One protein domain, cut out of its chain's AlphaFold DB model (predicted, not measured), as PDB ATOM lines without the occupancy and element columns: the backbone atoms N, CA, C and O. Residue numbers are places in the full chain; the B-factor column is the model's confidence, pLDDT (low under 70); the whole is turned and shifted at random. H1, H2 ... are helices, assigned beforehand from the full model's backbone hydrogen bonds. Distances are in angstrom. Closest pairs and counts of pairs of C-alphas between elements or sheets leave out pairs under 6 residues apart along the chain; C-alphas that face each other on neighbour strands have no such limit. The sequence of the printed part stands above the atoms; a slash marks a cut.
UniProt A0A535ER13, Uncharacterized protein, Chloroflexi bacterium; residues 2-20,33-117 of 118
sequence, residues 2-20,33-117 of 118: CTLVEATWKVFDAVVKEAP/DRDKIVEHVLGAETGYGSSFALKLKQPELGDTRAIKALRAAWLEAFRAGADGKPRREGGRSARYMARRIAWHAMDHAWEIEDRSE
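Overview. This is residues 2 to 20 and 33 to 117 of the 118 residues of an uncharacterized protein of Chloroflexi bacterium (UniProt A0A535ER13). Look for an elongated bundle of four helices: the longest, H4, has H1 and H2 side by side with it, H1 running the same way and H2 opposite ways. H3 slants beside these three and meets H4 through residues 77 to 78 alone, and the unnamed residues 81 to 93 form a loop at one end of the bundle. The printed part has 104 residues with four named helices, in the order H1, H2, H3, H4, and no named strand; its class is all helix. The whole is compact, with a radius of gyration of the C-alphas of 13.7 A, and spans 44 by 22 by 20 A.

Arrangement. Begin with H4, residues 94 to 116, the hub that touches three helices. H1, residues 2 to 18, touches H4 at a shallow tilt of 18 degrees, the same way; look at their closest C-alphas, Val 5 and Ala 102, 4.8 A apart. H2, residues 34 to 51, touches H4 at a shallow tilt of 11 degrees, opposite ways, with the C-alphas of Val 41 and Ala 105 closest at 6.6 A. H3, residues 64 to 80, forms a helical hairpin with H4, opposite ways at 36 degrees, only just a steep tilt. H3 touches H4 with residues 77 to 78 alone, and the closest C-alphas, Phe 78 and Ala 94, are 5.2 A apart. H1 and H3 only just touch, with 3 pairs of C-alphas within 8 A, the closest Cys 2 and Leu 75 at 5.8 A. H2 is close but not clearly touching to H1 and to H3. In H1, H3 and H4 every O i to N i+4 pair is within hydrogen-bond range; in H2, 12 of 14 are.

Along the chain. Find C-alpha 94 at (30.861, -20.254, -34.366); from there H4 runs 32.9 A to C-alpha 116 at (50.690, -23.423, -8.316). H1 begins at C-alpha 2, (37.342, -27.576, -33.012), and is 24.6 A long to C-alpha 18. H2 runs 26.7 A from C-alpha 34 to C-alpha 51, and H3 runs 24.4 A from C-alpha 64 to C-alpha 80.

Size, cuts and confidence. The two C-alphas farthest apart are those of Glu 89 and Glu 117, at 44.9 A. Residues 21 to 32 are cut out, and C-alphas 20 and 33 are 8.7 A apart across the cut. The links H2 to H3, 12 residues, and H3 to H4, 13 residues, are long. The mean pLDDT of the printed part is 94.6, and no printed residue is under 70.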
ATOM      1  N   CYS A   2      37.530 -26.453 -33.942       95.69
ATOM      2  CA  CYS A   2      37.342 -27.576 -33.012       95.69
ATOM      3  C   CYS A   2      38.671 -28.061 -32.419       95.69
ATOM      4  O   CYS A   2      38.828 -27.992 -31.211       95.69
ATOM      5  N   THR A   3      39.670 -28.336 -33.263       97.25
ATOM      6  CA  THR A   3      41.011 -28.763 -32.825       97.25
ATOM      7  C   THR A   3      41.689 -27.788 -31.860       97.25
ATOM      8  O   THR A   3      42.383 -28.218 -30.950       97.25
ATOM      9  N   LEU A   4      41.479 -26.476 -32.033       96.94
ATOM     10  CA  LEU A   4      42.021 -25.471 -31.114       96.94
ATOM     11  C   LEU A   4      41.339 -25.582 -29.746       96.94
ATOM     12  O   LEU A   4      42.026 -25.649 -28.739       96.94
ATOM     13  N   VAL A   5      40.006 -25.637 -29.725       98.44
ATOM     14  CA  VAL A   5      39.218 -25.752 -28.486       98.44
ATOM     15  C   VAL A   5      39.520 -27.069 -27.759       98.44
ATOM     16  O   VAL A   5      39.715 -27.091 -26.549       98.44
ATOM     17  N   GLU A   6      39.619 -28.172 -28.502       98.62
ATOM     18  CA  GLU A   6      39.999 -29.481 -27.964       98.62
ATOM     19  C   GLU A   6      41.398 -29.447 -27.343       98.62
ATOM     20  O   GLU A   6      41.592 -29.959 -26.241       98.62
ATOM     21  N   ALA A   7      42.361 -28.805 -28.011       98.62
ATOM     22  CA  ALA A   7      43.709 -28.648 -27.479       98.62
ATOM     23  C   ALA A   7      43.720 -27.815 -26.189       98.62
ATOM     24  O   ALA A   7      44.356 -28.225 -25.221       98.62
ATOM     25  N   THR A   8      42.982 -26.701 -26.132       98.75
ATOM     26  CA  THR A   8      42.917 -25.873 -24.917       98.75
ATOM     27  C   THR A   8      42.253 -26.600 -23.753       98.75
ATOM     28  O   THR A   8      42.739 -26.508 -22.633       98.75
ATOM     29  N   TRP A   9      41.200 -27.385 -24.002       98.75
ATOM     30  CA  TRP A   9      40.595 -28.224 -22.964       98.75
ATOM     31  C   TRP A   9      41.539 -29.313 -22.469       98.75
ATOM     32  O   TRP A   9      41.600 -29.557 -21.270       98.75
ATOM     33  N   LYS A  10      42.293 -29.950 -23.371       98.75
ATOM     34  CA  LYS A  10      43.284 -30.964 -22.991       98.75
ATOM     35  C   LYS A  10      44.379 -30.374 -22.099       98.75
ATOM     36  O   LYS A  10      44.771 -31.021 -21.135       98.75
ATOM     37  N   VAL A  11      44.860 -29.172 -22.422       98.75
ATOM     38  CA  VAL A  11      45.838 -28.451 -21.592       98.75
ATOM     39  C   VAL A  11      45.224 -28.088 -20.241       98.75
ATOM     40  O   VAL A  11      45.792 -28.444 -19.215       98.75
ATOM     41  N   PHE A  12      44.035 -27.481 -20.232       98.81
ATOM     42  CA  PHE A  12      43.333 -27.127 -18.996       98.81
ATOM     43  C   PHE A  12      43.128 -28.340 -18.073       98.81
ATOM     44  O   PHE A  12      43.446 -28.270 -16.892       98.81
ATOM     45  N   ASP A  13      42.669 -29.475 -18.608       98.69
ATOM     46  CA  ASP A  13      42.479 -30.703 -17.826       98.69
ATOM     47  C   ASP A  13      43.794 -31.233 -17.240       98.69
ATOM     48  O   ASP A  13      43.811 -31.711 -16.106       98.69
ATOM     49  N   ALA A  14      44.889 -31.171 -18.004       98.62
ATOM     50  CA  ALA A  14      46.201 -31.601 -17.537       98.62
ATOM     51  C   ALA A  14      46.700 -30.708 -16.394       98.62
ATOM     52  O   ALA A  14      47.117 -31.221 -15.361       98.62
ATOM     53  N   VAL A  15      46.575 -29.388 -16.536       98.56
ATOM     54  CA  VAL A  15      46.938 -28.421 -15.494       98.56
ATOM     55  C   VAL A  15      46.111 -28.635 -14.225       98.56
ATOM     56  O   VAL A  15      46.661 -28.743 -13.133       98.56
ATOM     57  N   VAL A  16      44.789 -28.770 -14.357       98.44
ATOM     58  CA  VAL A  16      43.893 -29.054 -13.224       98.44
ATOM     59  C   VAL A  16      44.272 -30.363 -12.528       98.44
ATOM     60  O   VAL A  16      44.198 -30.452 -11.304       98.44
ATOM     61  N   LYS A  17      44.678 -31.387 -13.282       97.69
ATOM     62  CA  LYS A  17      45.073 -32.683 -12.721       97.69
ATOM     63  C   LYS A  17      46.330 -32.591 -11.850       97.69
ATOM     64  O   LYS A  17      46.384 -33.269 -10.828       97.69
ATOM     65  N   GLU A  18      47.316 -31.794 -12.252       97.44
ATOM     66  CA  GLU A  18      48.601 -31.683 -11.547       97.44
ATOM     67  C   GLU A  18      48.586 -30.620 -10.432       97.44
ATOM     68  O   GLU A  18      49.355 -30.710  -9.476       97.44
ATOM     69  N   ALA A  19      47.693 -29.630 -10.509       97.62
ATOM     70  CA  ALA A  19      47.638 -28.534  -9.549       97.62
ATOM     71  C   ALA A  19      47.098 -28.953  -8.163       97.62
ATOM     72  O   ALA A  19      46.150 -29.749  -8.072       97.62
ATOM     73  N   PRO A  20      47.616 -28.366  -7.064       97.12
ATOM     74  CA  PRO A  20      47.059 -28.558  -5.729       97.12
ATOM     75  C   PRO A  20      45.645 -27.969  -5.623       97.12
ATOM     76  O   PRO A  20      45.261 -27.059  -6.357       97.12
ATOM     77  N   ASP A  33      40.259 -21.011  -5.596       97.50
ATOM     78  CA  ASP A  33      41.001 -22.272  -5.549       97.50
ATOM     79  C   ASP A  33      40.678 -23.123  -6.776       97.50
ATOM     80  O   ASP A  33      39.694 -22.852  -7.470       97.50
ATOM     81  N   ARG A  34      41.520 -24.122  -7.054       98.19
ATOM     82  CA  ARG A  34      41.521 -24.890  -8.307       98.19
ATOM     83  C   ARG A  34      40.121 -25.345  -8.714       98.19
ATOM     84  O   ARG A  34      39.659 -25.049  -9.812       98.19
ATOM     85  N   ASP A  35      39.402 -25.977  -7.798       98.31
ATOM     86  CA  ASP A  35      38.079 -26.541  -8.073       98.31
ATOM     87  C   ASP A  35      37.030 -25.449  -8.351       98.31
ATOM     88  O   ASP A  35      36.163 -25.611  -9.209       98.31
ATOM     89  N   LYS A  36      37.161 -24.275  -7.716       98.38
ATOM     90  CA  LYS A  36      36.321 -23.101  -8.012       98.38
ATOM     91  C   LYS A  36      36.646 -22.464  -9.362       98.38
ATOM     92  O   LYS A  36      35.767 -21.836  -9.950       98.38
ATOM     93  N   ILE A  37      37.871 -22.611  -9.866       98.56
ATOM     94  CA  ILE A  37      38.218 -22.233 -11.243       98.56
ATOM     95  C   ILE A  37      37.567 -23.210 -12.229       98.56
ATOM     96  O   ILE A  37      36.940 -22.767 -13.188       98.56
ATOM     97  N   VAL A  38      37.616 -24.520 -11.963       98.62
ATOM     98  CA  VAL A  38      36.951 -25.531 -12.808       98.62
ATOM     99  C   VAL A  38      35.442 -25.292 -12.882       98.62
ATOM    100  O   VAL A  38      34.885 -25.219 -13.977       98.62
ATOM    101  N   GLU A  39      34.779 -25.092 -11.739       98.56
ATOM    102  CA  GLU A  39      33.357 -24.723 -11.694       98.56
ATOM    103  C   GLU A  39      33.073 -23.448 -12.502       98.56
ATOM    104  O   GLU A  39      32.076 -23.377 -13.223       98.56
ATOM    105  N   HIS A  40      33.948 -22.443 -12.411       98.50
ATOM    106  CA  HIS A  40      33.805 -21.196 -13.156       98.50
ATOM    107  C   HIS A  40      33.903 -21.408 -14.673       98.50
ATOM    108  O   HIS A  40      33.075 -20.864 -15.406       98.50
ATOM    109  N   VAL A  41      34.861 -22.212 -15.145       98.56
ATOM    110  CA  VAL A  41      35.004 -22.555 -16.569       98.56
ATOM    111  C   VAL A  41      33.758 -23.281 -17.078       98.56
ATOM    112  O   VAL A  41      33.151 -22.851 -18.060       98.56
ATOM    113  N   LEU A  42      33.295 -24.312 -16.362       98.56
ATOM    114  CA  LEU A  42      32.086 -25.059 -16.726       98.56
ATOM    115  C   LEU A  42      30.828 -24.177 -16.725       98.56
ATOM    116  O   LEU A  42      29.990 -24.274 -17.629       98.56
ATOM    117  N   GLY A  43      30.694 -23.296 -15.732       98.25
ATOM    118  CA  GLY A  43      29.582 -22.353 -15.636       98.25
ATOM    119  C   GLY A  43      29.593 -21.307 -16.751       98.25
ATOM    120  O   GLY A  43      28.549 -21.027 -17.343       98.25
ATOM    121  N   ALA A  44      30.765 -20.770 -17.100       97.81
ATOM    122  CA  ALA A  44      30.910 -19.816 -18.195       97.81
ATOM    123  C   ALA A  44      30.549 -20.451 -19.544       97.81
ATOM    124  O   ALA A  44      29.725 -19.900 -20.277       97.81
ATOM    125  N   GLU A  45      31.094 -21.632 -19.845       97.44
ATOM    126  CA  GLU A  45      30.773 -22.370 -21.069       97.44
ATOM    127  C   GLU A  45      29.284 -22.715 -21.152       97.44
ATOM    128  O   GLU A  45      28.672 -22.573 -22.208       97.44
ATOM    129  N   THR A  46      28.661 -23.104 -20.039       97.06
ATOM    130  CA  THR A  46      27.213 -23.344 -19.993       97.06
ATOM    131  C   THR A  46      26.431 -22.060 -20.284       97.06
ATOM    132  O   THR A  46      25.538 -22.052 -21.136       97.06
ATOM    133  N   GLY A  47      26.791 -20.952 -19.630       95.50
ATOM    134  CA  GLY A  47      26.136 -19.654 -19.803       95.50
ATOM    135  C   GLY A  47      26.241 -19.120 -21.233       95.50
ATOM    136  O   GLY A  47      25.258 -18.610 -21.785       95.50
ATOM    137  N   TYR A  48      27.396 -19.306 -21.879       94.38
ATOM    138  CA  TYR A  48      27.613 -18.936 -23.279       94.38
ATOM    139  C   TYR A  48      26.666 -19.657 -24.239       94.38
ATOM    140  O   TYR A  48      26.305 -19.074 -25.271       94.38
ATOM    141  N   GLY A  49      26.213 -20.865 -23.890       92.00
ATOM    142  CA  GLY A  49      25.281 -21.657 -24.690       92.00
ATOM    143  C   GLY A  49      24.032 -20.871 -25.088       92.00
ATOM    144  O   GLY A  49      23.676 -20.840 -26.267       92.00
ATOM    145  N   SER A  50      23.442 -20.121 -24.151       86.12
ATOM    146  CA  SER A  50      22.244 -19.300 -24.400       86.12
ATOM    147  C   SER A  50      22.436 -18.301 -25.552       86.12
ATOM    148  O   SER A  50      21.595 -18.190 -26.447       86.12
ATOM    149  N   SER A  51      23.592 -17.628 -25.595       82.62
ATOM    150  CA  SER A  51      23.932 -16.653 -26.637       82.62
ATOM    151  C   SER A  51      24.142 -17.291 -28.017       82.62
ATOM    152  O   SER A  51      24.012 -16.605 -29.037       82.62
ATOM    153  N   PHE A  52      24.419 -18.600 -28.033       85.94
ATOM    154  CA  PHE A  52      24.705 -19.420 -29.208       85.94
ATOM    155  C   PHE A  52      23.565 -20.393 -29.571       85.94
ATOM    156  O   PHE A  52      23.752 -21.275 -30.407       85.94
ATOM    157  N   ALA A  53      22.381 -20.217 -28.971       86.75
ATOM    158  CA  ALA A  53      21.213 -21.084 -29.155       86.75
ATOM    159  C   ALA A  53      21.452 -22.563 -28.776       86.75
ATOM    160  O   ALA A  53      20.819 -23.462 -29.326       86.75
ATOM    161  N   LEU A  54      22.342 -22.818 -27.813       90.94
ATOM    162  CA  LEU A  54      22.535 -24.124 -27.186       90.94
ATOM    163  C   LEU A  54      21.911 -24.137 -25.794       90.94
ATOM    164  O   LEU A  54      22.159 -23.255 -24.972       90.94
ATOM    165  N   LYS A  55      21.129 -25.178 -25.515       92.81
ATOM    166  CA  LYS A  55      20.633 -25.466 -24.169       92.81
ATOM    167  C   LYS A  55      21.600 -26.439 -23.512       92.81
ATOM    168  O   LYS A  55      21.578 -27.627 -23.814       92.81
ATOM    169  N   LEU A  56      22.464 -25.913 -22.655       95.50
ATOM    170  CA  LEU A  56      23.476 -26.682 -21.940       95.50
ATOM    171  C   LEU A  56      23.121 -26.715 -20.455       95.50
ATOM    172  O   LEU A  56      22.558 -25.757 -19.924       95.50
ATOM    173  N   LYS A  57      23.454 -27.820 -19.790       96.06
ATOM    174  CA  LYS A  57      23.402 -27.940 -18.333       96.06
ATOM    175  C   LYS A  57      24.833 -27.933 -17.816       96.06
ATOM    176  O   LYS A  57      25.668 -28.643 -18.375       96.06
ATOM    177  N   GLN A  58      25.087 -27.167 -16.758       97.31
ATOM    178  CA  GLN A  58      26.394 -27.158 -16.112       97.31
ATOM    179  C   GLN A  58      26.666 -28.543 -15.505       97.31
ATOM    180  O   GLN A  58      25.837 -29.027 -14.730       97.31
ATOM    181  N   PRO A  59      27.782 -29.196 -15.871       97.81
ATOM    182  CA  PRO A  59      28.229 -30.421 -15.222       97.81
ATOM    183  C   PRO A  59      28.616 -30.171 -13.764       97.81
ATOM    184  O   PRO A  59      29.176 -29.121 -13.442       97.81
ATOM    185  N   GLU A  60      28.383 -31.165 -12.911       96.69
ATOM    186  CA  GLU A  60      28.960 -31.191 -11.567       96.69
ATOM    187  C   GLU A  60      30.479 -31.396 -11.640       96.69
ATOM    188  O   GLU A  60      31.002 -32.015 -12.576       96.69
ATOM    189  N   LEU A  61      31.197 -30.900 -10.631       95.62
ATOM    190  CA  LEU A  61      32.638 -31.108 -10.528       95.62
ATOM    191  C   LEU A  61      32.949 -32.615 -10.463       95.62
ATOM    192  O   LEU A  61      32.364 -33.352  -9.675       95.62
ATOM    193  N   GLY A  62      33.876 -33.079 -11.303       95.00
ATOM    194  CA  GLY A  62      34.268 -34.491 -11.370       95.00
ATOM    195  C   GLY A  62      33.342 -35.393 -12.200       95.00
ATOM    196  O   GLY A  62      33.751 -36.508 -12.538       95.00
ATOM    197  N   ASP A  63      32.157 -34.928 -12.625       98.12
ATOM    198  CA  ASP A  63      31.292 -35.680 -13.547       98.12
ATOM    199  C   ASP A  63      31.869 -35.656 -14.969       98.12
ATOM    200  O   ASP A  63      31.471 -34.902 -15.862       98.12
ATOM    201  N   THR A  64      32.837 -36.541 -15.188       96.94
ATOM    202  CA  THR A  64      33.564 -36.665 -16.454       96.94
ATOM    203  C   THR A  64      32.624 -36.975 -17.623       96.94
ATOM    204  O   THR A  64      32.900 -36.577 -18.758       96.94
ATOM    205  N   ARG A  65      31.504 -37.670 -17.379       98.25
ATOM    206  CA  ARG A  65      30.527 -37.984 -18.427       98.25
ATOM    207  C   ARG A  65      29.784 -36.723 -18.852       98.25
ATOM    208  O   ARG A  65      29.706 -36.455 -20.052       98.25
ATOM    209  N   ALA A  66      29.274 -35.945 -17.900       98.25
ATOM    210  CA  ALA A  66      28.582 -34.695 -18.197       98.25
ATOM    211  C   ALA A  66      29.520 -33.646 -18.817       98.25
ATOM    212  O   ALA A  66      29.134 -32.984 -19.781       98.25
ATOM    213  N   ILE A  67      30.774 -33.554 -18.358       98.56
ATOM    214  CA  ILE A  67      31.790 -32.663 -18.950       98.56
ATOM    215  C   ILE A  67      32.061 -33.035 -20.414       98.56
ATOM    216  O   ILE A  67      32.064 -32.168 -21.290       98.56
ATOM    217  N   LYS A  68      32.234 -34.327 -20.721       98.31
ATOM    218  CA  LYS A  68      32.404 -34.788 -22.110       98.31
ATOM    219  C   LYS A  68      31.182 -34.472 -22.973       98.31
ATOM    220  O   LYS A  68      31.355 -34.059 -24.117       98.31
ATOM    221  N   ALA A  69      29.972 -34.620 -22.435       98.31
ATOM    222  CA  ALA A  69      28.740 -34.288 -23.151       98.31
ATOM    223  C   ALA A  69      28.631 -32.781 -23.454       98.31
ATOM    224  O   ALA A  69      28.310 -32.412 -24.583       98.31
ATOM    225  N   LEU A  70      28.969 -31.916 -22.489       98.25
ATOM    226  CA  LEU A  70      29.038 -30.462 -22.680       98.25
ATOM    227  C   LEU A  70      29.997 -30.101 -23.824       98.25
ATOM    228  O   LEU A  70      29.632 -29.378 -24.753       98.25
ATOM    229  N   ARG A  71      31.217 -30.645 -23.781       98.38
ATOM    230  CA  ARG A  71      32.252 -30.397 -24.791       98.38
ATOM    231  C   ARG A  71      31.848 -30.918 -26.169       98.38
ATOM    232  O   ARG A  71      32.023 -30.214 -27.161       98.38
ATOM    233  N   ALA A  72      31.257 -32.111 -26.244       98.25
ATOM    234  CA  ALA A  72      30.758 -32.676 -27.496       98.25
ATOM    235  C   ALA A  72      29.685 -31.784 -28.142       98.25
ATOM    236  O   ALA A  72      29.792 -31.482 -29.331       98.25
ATOM    237  N   ALA A  73      28.727 -31.281 -27.354       97.38
ATOM    238  CA  ALA A  73      27.688 -30.377 -27.843       97.38
ATOM    239  C   ALA A  73      28.279 -29.090 -28.447       97.38
ATOM    240  O   ALA A  73      27.853 -28.645 -29.514       97.38
ATOM    241  N   TRP A  74      29.312 -28.519 -27.819       97.06
ATOM    242  CA  TRP A  74      30.039 -27.376 -28.377       97.06
ATOM    243  C   TRP A  74      30.724 -27.703 -29.707       97.06
ATOM    244  O   TRP A  74      30.602 -26.941 -30.670       97.06
ATOM    245  N   LEU A  75      31.417 -28.841 -29.795       97.31
ATOM    246  CA  LEU A  75      32.116 -29.248 -31.016       97.31
ATOM    247  C   LEU A  75      31.151 -29.502 -32.175       97.31
ATOM    248  O   LEU A  75      31.410 -29.049 -33.290       97.31
ATOM    249  N   GLU A  76      30.028 -30.173 -31.926       95.69
ATOM    250  CA  GLU A  76      28.956 -30.341 -32.912       95.69
ATOM    251  C   GLU A  76      28.406 -28.990 -33.370       95.69
ATOM    252  O   GLU A  76      28.286 -28.727 -34.572       95.69
ATOM    253  N   ALA A  77      28.152 -28.086 -32.421       94.00
ATOM    254  CA  ALA A  77      27.624 -26.770 -32.728       94.00
ATOM    255  C   ALA A  77      28.581 -25.942 -33.599       94.00
ATOM    256  O   ALA A  77      28.113 -25.234 -34.498       94.00
ATOM    257  N   PHE A  78      29.895 -26.064 -33.375       94.62
ATOM    258  CA  PHE A  78      30.929 -25.419 -34.183       94.62
ATOM    259  C   PHE A  78      31.068 -26.021 -35.577       94.62
ATOM    260  O   PHE A  78      31.206 -25.259 -36.533       94.62
ATOM    261  N   ARG A  79      30.998 -27.352 -35.718       93.69
ATOM    262  CA  ARG A  79      31.029 -28.014 -37.035       93.69
ATOM    263  C   ARG A  79      29.858 -27.564 -37.904       93.69
ATOM    264  O   ARG A  79      30.055 -27.201 -39.057       93.69
ATOM    265  N   ALA A  80      28.662 -27.499 -37.327       90.62
ATOM    266  CA  ALA A  80      27.472 -27.056 -38.047       90.62
ATOM    267  C   ALA A  80      27.432 -25.538 -38.331       90.62
ATOM    268  O   ALA A  80      26.657 -25.110 -39.175       90.62
ATOM    269  N   GLY A  81      28.268 -24.722 -37.675       87.62
ATOM    270  CA  GLY A  81      28.421 -23.284 -37.954       87.62
ATOM    271  C   GLY A  81      29.684 -22.935 -38.755       87.62
ATOM    272  O   GLY A  81      30.199 -21.818 -38.643       87.62
ATOM    273  N   ALA A  82      30.246 -23.894 -39.500       82.31
ATOM    274  CA  ALA A  82      31.508 -23.724 -40.226       82.31
ATOM    275  C   ALA A  82      31.449 -22.650 -41.332       82.31
ATOM    276  O   ALA A  82      32.472 -22.019 -41.625       82.31
ATOM    277  N   ASP A  83      30.257 -22.391 -41.875       81.69
ATOM    278  CA  ASP A  83      29.979 -21.326 -42.849       81.69
ATOM    279  C   ASP A  83      30.162 -19.906 -42.271       81.69
ATOM    280  O   ASP A  83      30.188 -18.922 -43.006       81.69
ATOM    281  N   GLY A  84      30.344 -19.797 -40.951       78.50
ATOM    282  CA  GLY A  84      30.594 -18.547 -40.246       78.50
ATOM    283  C   GLY A  84      29.335 -17.737 -39.946       78.50
ATOM    284  O   GLY A  84      29.454 -16.700 -39.286       78.50
ATOM    285  N   LYS A  85      28.151 -18.200 -40.358       79.56
ATOM    286  CA  LYS A  85      26.892 -17.517 -40.068       79.56
ATOM    287  C   LYS A  85      26.497 -17.741 -38.602       79.56
ATOM    288  O   LYS A  85      26.689 -18.830 -38.055       79.56
ATOM    289  N   PRO A  86      25.982 -16.713 -37.910       81.94
ATOM    290  CA  PRO A  86      25.374 -16.900 -36.602       81.94
ATOM    291  C   PRO A  86      24.200 -17.884 -36.660       81.94
ATOM    292  O   PRO A  86      23.426 -17.879 -37.612       81.94
ATOM    293  N   ARG A  87      24.018 -18.684 -35.603       80.50
ATOM    294  CA  ARG A  87      22.872 -19.611 -35.476       80.50
ATOM    295  C   ARG A  87      21.528 -18.913 -35.256       80.50
ATOM    296  O   ARG A  87      20.485 -19.539 -35.392       80.50
ATOM    297  N   ARG A  88      21.559 -17.637 -34.874       80.50
ATOM    298  CA  ARG A  88      20.395 -16.768 -34.710       80.50
ATOM    299  C   ARG A  88      20.757 -15.354 -35.131       80.50
ATOM    300  O   ARG A  88      21.921 -14.964 -35.015       80.50
ATOM    301  N   GLU A  89      19.766 -14.593 -35.563       80.69
ATOM    302  CA  GLU A  89      19.925 -13.172 -35.857       80.69
ATOM    303  C   GLU A  89      20.501 -12.420 -34.643       80.69
ATOM    304  O   GLU A  89      20.149 -12.702 -33.495       80.69
ATOM    305  N   GLY A  90      21.484 -11.546 -34.882       80.62
ATOM    306  CA  GLY A  90      22.229 -10.847 -33.823       80.62
ATOM    307  C   GLY A  90      23.110 -11.741 -32.931       80.62
ATOM    308  O   GLY A  90      23.726 -11.260 -31.978       80.62
ATOM    309  N   GLY A  91      23.187 -13.046 -33.207       82.81
ATOM    310  CA  GLY A  91      23.991 -14.006 -32.455       82.81
ATOM    311  C   GLY A  91      25.488 -13.927 -32.762       82.81
ATOM    312  O   GLY A  91      25.932 -13.332 -33.744       82.81
ATOM    313  N   ARG A  92      26.301 -14.588 -31.929       89.69
ATOM    314  CA  ARG A  92      27.734 -14.755 -32.209       89.69
ATOM    315  C   ARG A  92      27.949 -15.855 -33.251       89.69
ATOM    316  O   ARG A  92      27.215 -16.841 -33.277       89.69
ATOM    317  N   SER A  93      28.982 -15.712 -34.080       91.12
ATOM    318  CA  SER A  93      29.398 -16.768 -35.009       91.12
ATOM    319  C   SER A  93      30.097 -17.917 -34.277       91.12
ATOM    320  O   SER A  93      30.678 -17.726 -33.203       91.12
ATOM    321  N   ALA A  94      30.109 -19.108 -34.887       92.88
ATOM    322  CA  ALA A  94      30.861 -20.254 -34.366       92.88
ATOM    323  C   ALA A  94      32.352 -19.928 -34.194       92.88
ATOM    324  O   ALA A  94      32.965 -20.301 -33.196       92.88
ATOM    325  N   ARG A  95      32.920 -19.155 -35.133       92.44
ATOM    326  CA  ARG A  95      34.312 -18.677 -35.081       92.44
ATOM    327  C   ARG A  95      34.585 -17.837 -33.848       92.44
ATOM    328  O   ARG A  95      35.599 -18.043 -33.187       92.44
ATOM    329  N   TYR A  96      33.694 -16.895 -33.546       92.81
ATOM    330  CA  TYR A  96      33.820 -16.081 -32.347       92.81
ATOM    331  C   TYR A  96      33.762 -16.956 -31.092       92.81
ATOM    332  O   TYR A  96      34.634 -16.856 -30.232       92.81
ATOM    333  N   MET A  97      32.753 -17.823 -31.002       95.19
ATOM    334  CA  MET A  97      32.509 -18.584 -29.781       95.19
ATOM    335  C   MET A  97      33.613 -19.612 -29.510       95.19
ATOM    336  O   MET A  97      34.100 -19.691 -28.388       95.19
ATOM    337  N   ALA A  98      34.103 -20.305 -30.542       96.12
ATOM    338  CA  ALA A  98      35.242 -21.211 -30.417       96.12
ATOM    339  C   ALA A  98      36.493 -20.492 -29.883       96.12
ATOM    340  O   ALA A  98      37.163 -21.000 -28.991       96.12
ATOM    341  N   ARG A  99      36.792 -19.282 -30.379       96.38
ATOM    342  CA  ARG A  99      37.922 -18.482 -29.873       96.38
ATOM    343  C   ARG A  99      37.706 -18.031 -28.432       96.38
ATOM    344  O   ARG A  99      38.655 -18.037 -27.661       96.38
ATOM    345  N   ARG A 100      36.474 -17.654 -28.067       96.88
ATOM    346  CA  ARG A 100      36.141 -17.220 -26.705       96.88
ATOM    347  C   ARG A 100      36.323 -18.348 -25.692       96.88
ATOM    348  O   ARG A 100      36.930 -18.098 -24.660       96.88
ATOM    349  N   ILE A 101      35.834 -19.549 -26.003       98.12
ATOM    350  CA  ILE A 101      35.999 -20.731 -25.143       98.12
ATOM    351  C   ILE A 101      37.475 -21.117 -25.043       98.12
ATOM    352  O   ILE A 101      37.980 -21.276 -23.940       98.12
ATOM    353  N   ALA A 102      38.183 -21.198 -26.175       98.56
ATOM    354  CA  ALA A 102      39.597 -21.567 -26.174       98.56
ATOM    355  C   ALA A 102      40.452 -20.596 -25.346       98.56
ATOM    356  O   ALA A 102      41.249 -21.028 -24.519       98.56
ATOM    357  N   TRP A 103      40.260 -19.286 -25.542       98.62
ATOM    358  CA  TRP A 103      40.948 -18.266 -24.753       98.62
ATOM    359  C   TRP A 103      40.601 -18.372 -23.267       98.62
ATOM    360  O   TRP A 103      41.507 -18.367 -22.451       98.62
ATOM    361  N   HIS A 104      39.321 -18.516 -22.914       98.69
ATOM    362  CA  HIS A 104      38.882 -18.564 -21.514       98.69
ATOM    363  C   HIS A 104      39.422 -19.790 -20.766       98.69
ATOM    364  O   HIS A 104      39.901 -19.658 -19.647       98.69
ATOM    365  N   ALA A 105      39.403 -20.965 -21.399       98.69
ATOM    366  CA  ALA A 105      39.979 -22.174 -20.818       98.69
ATOM    367  C   ALA A 105      41.505 -22.062 -20.657       98.69
ATOM    368  O   ALA A 105      42.038 -22.468 -19.630       98.69
ATOM    369  N   MET A 106      42.205 -21.501 -21.649       98.62
ATOM    370  CA  MET A 106      43.659 -21.329 -21.591       98.62
ATOM    371  C   MET A 106      44.082 -20.278 -20.556       98.62
ATOM    372  O   MET A 106      45.012 -20.521 -19.799       98.62
ATOM    373  N   ASP A 107      43.370 -19.152 -20.476       98.69
ATOM    374  CA  ASP A 107      43.600 -18.093 -19.483       98.69
ATOM    375  C   ASP A 107      43.538 -18.651 -18.056       98.69
ATOM    376  O   ASP A 107      44.428 -18.409 -17.246       98.69
ATOM    377  N   HIS A 108      42.547 -19.501 -17.773       98.62
ATOM    378  CA  HIS A 108      42.447 -20.163 -16.475       98.62
ATOM    379  C   HIS A 108      43.423 -21.326 -16.278       98.62
ATOM    380  O   HIS A 108      43.736 -21.640 -15.132       98.62
ATOM    381  N   ALA A 109      43.910 -21.965 -17.344       98.62
ATOM    382  CA  ALA A 109      45.013 -22.916 -17.224       98.62
ATOM    383  C   ALA A 109      46.274 -22.184 -16.737       98.62
ATOM    384  O   ALA A 109      46.831 -22.554 -15.708       98.62
ATOM    385  N   TRP A 110      46.640 -21.081 -17.392       98.06
ATOM    386  CA  TRP A 110      47.779 -20.255 -16.986       98.06
ATOM    387  C   TRP A 110      47.593 -19.648 -15.592       98.06
ATOM    388  O   TRP A 110      48.520 -19.681 -14.792       98.06
ATOM    389  N   GLU A 111      46.382 -19.197 -15.237       97.62
ATOM    390  CA  GLU A 111      46.091 -18.741 -13.868       97.62
ATOM    391  C   GLU A 111      46.401 -19.828 -12.825       97.62
ATOM    392  O   GLU A 111      46.922 -19.528 -11.747       97.62
ATOM    393  N   ILE A 112      46.056 -21.088 -13.112       98.12
ATOM    394  CA  ILE A 112      46.337 -22.205 -12.208       98.12
ATOM    395  C   ILE A 112      47.843 -22.466 -12.134       98.12
ATOM    396  O   ILE A 112      48.350 -22.596 -11.021       98.12
ATOM    397  N   GLU A 113      48.551 -22.532 -13.264       97.25
ATOM    398  CA  GLU A 113      50.006 -22.762 -13.305       97.25
ATOM    399  C   GLU A 113      50.755 -21.685 -12.508       97.25
ATOM    400  O   GLU A 113      51.420 -22.005 -11.519       97.25
ATOM    401  N   ASP A 114      50.514 -20.408 -12.821       95.81
ATOM    402  CA  ASP A 114      51.158 -19.258 -12.173       95.81
ATOM    403  C   ASP A 114      50.979 -19.266 -10.650       95.81
ATOM    404  O   ASP A 114      51.831 -18.790  -9.892       95.81
ATOM    405  N   ARG A 115      49.831 -19.761 -10.175       96.06
ATOM    406  CA  ARG A 115      49.461 -19.787  -8.752       96.06
ATOM    407  C   ARG A 115      49.758 -21.124  -8.068       96.06
ATOM    408  O   ARG A 115      49.538 -21.213  -6.855       96.06
ATOM    409  N   SER A 116      50.226 -22.123  -8.817       94.50
ATOM    410  CA  SER A 116      50.690 -23.423  -8.316       94.50
ATOM    411  C   SER A 116      52.200 -23.437  -8.077       94.50
ATOM    412  O   SER A 116      52.657 -24.090  -7.140       94.50
ATOM    413  N   GLU A 117      52.969 -22.711  -8.890       74.88
ATOM    414  CA  GLU A 117      54.417 -22.562  -8.712       74.88
ATOM    415  C   GLU A 117      54.725 -21.764  -7.434       74.88
ATOM    416  O   GLU A 117      54.061 -20.768  -7.144       74.88
TER     417      GLU A 117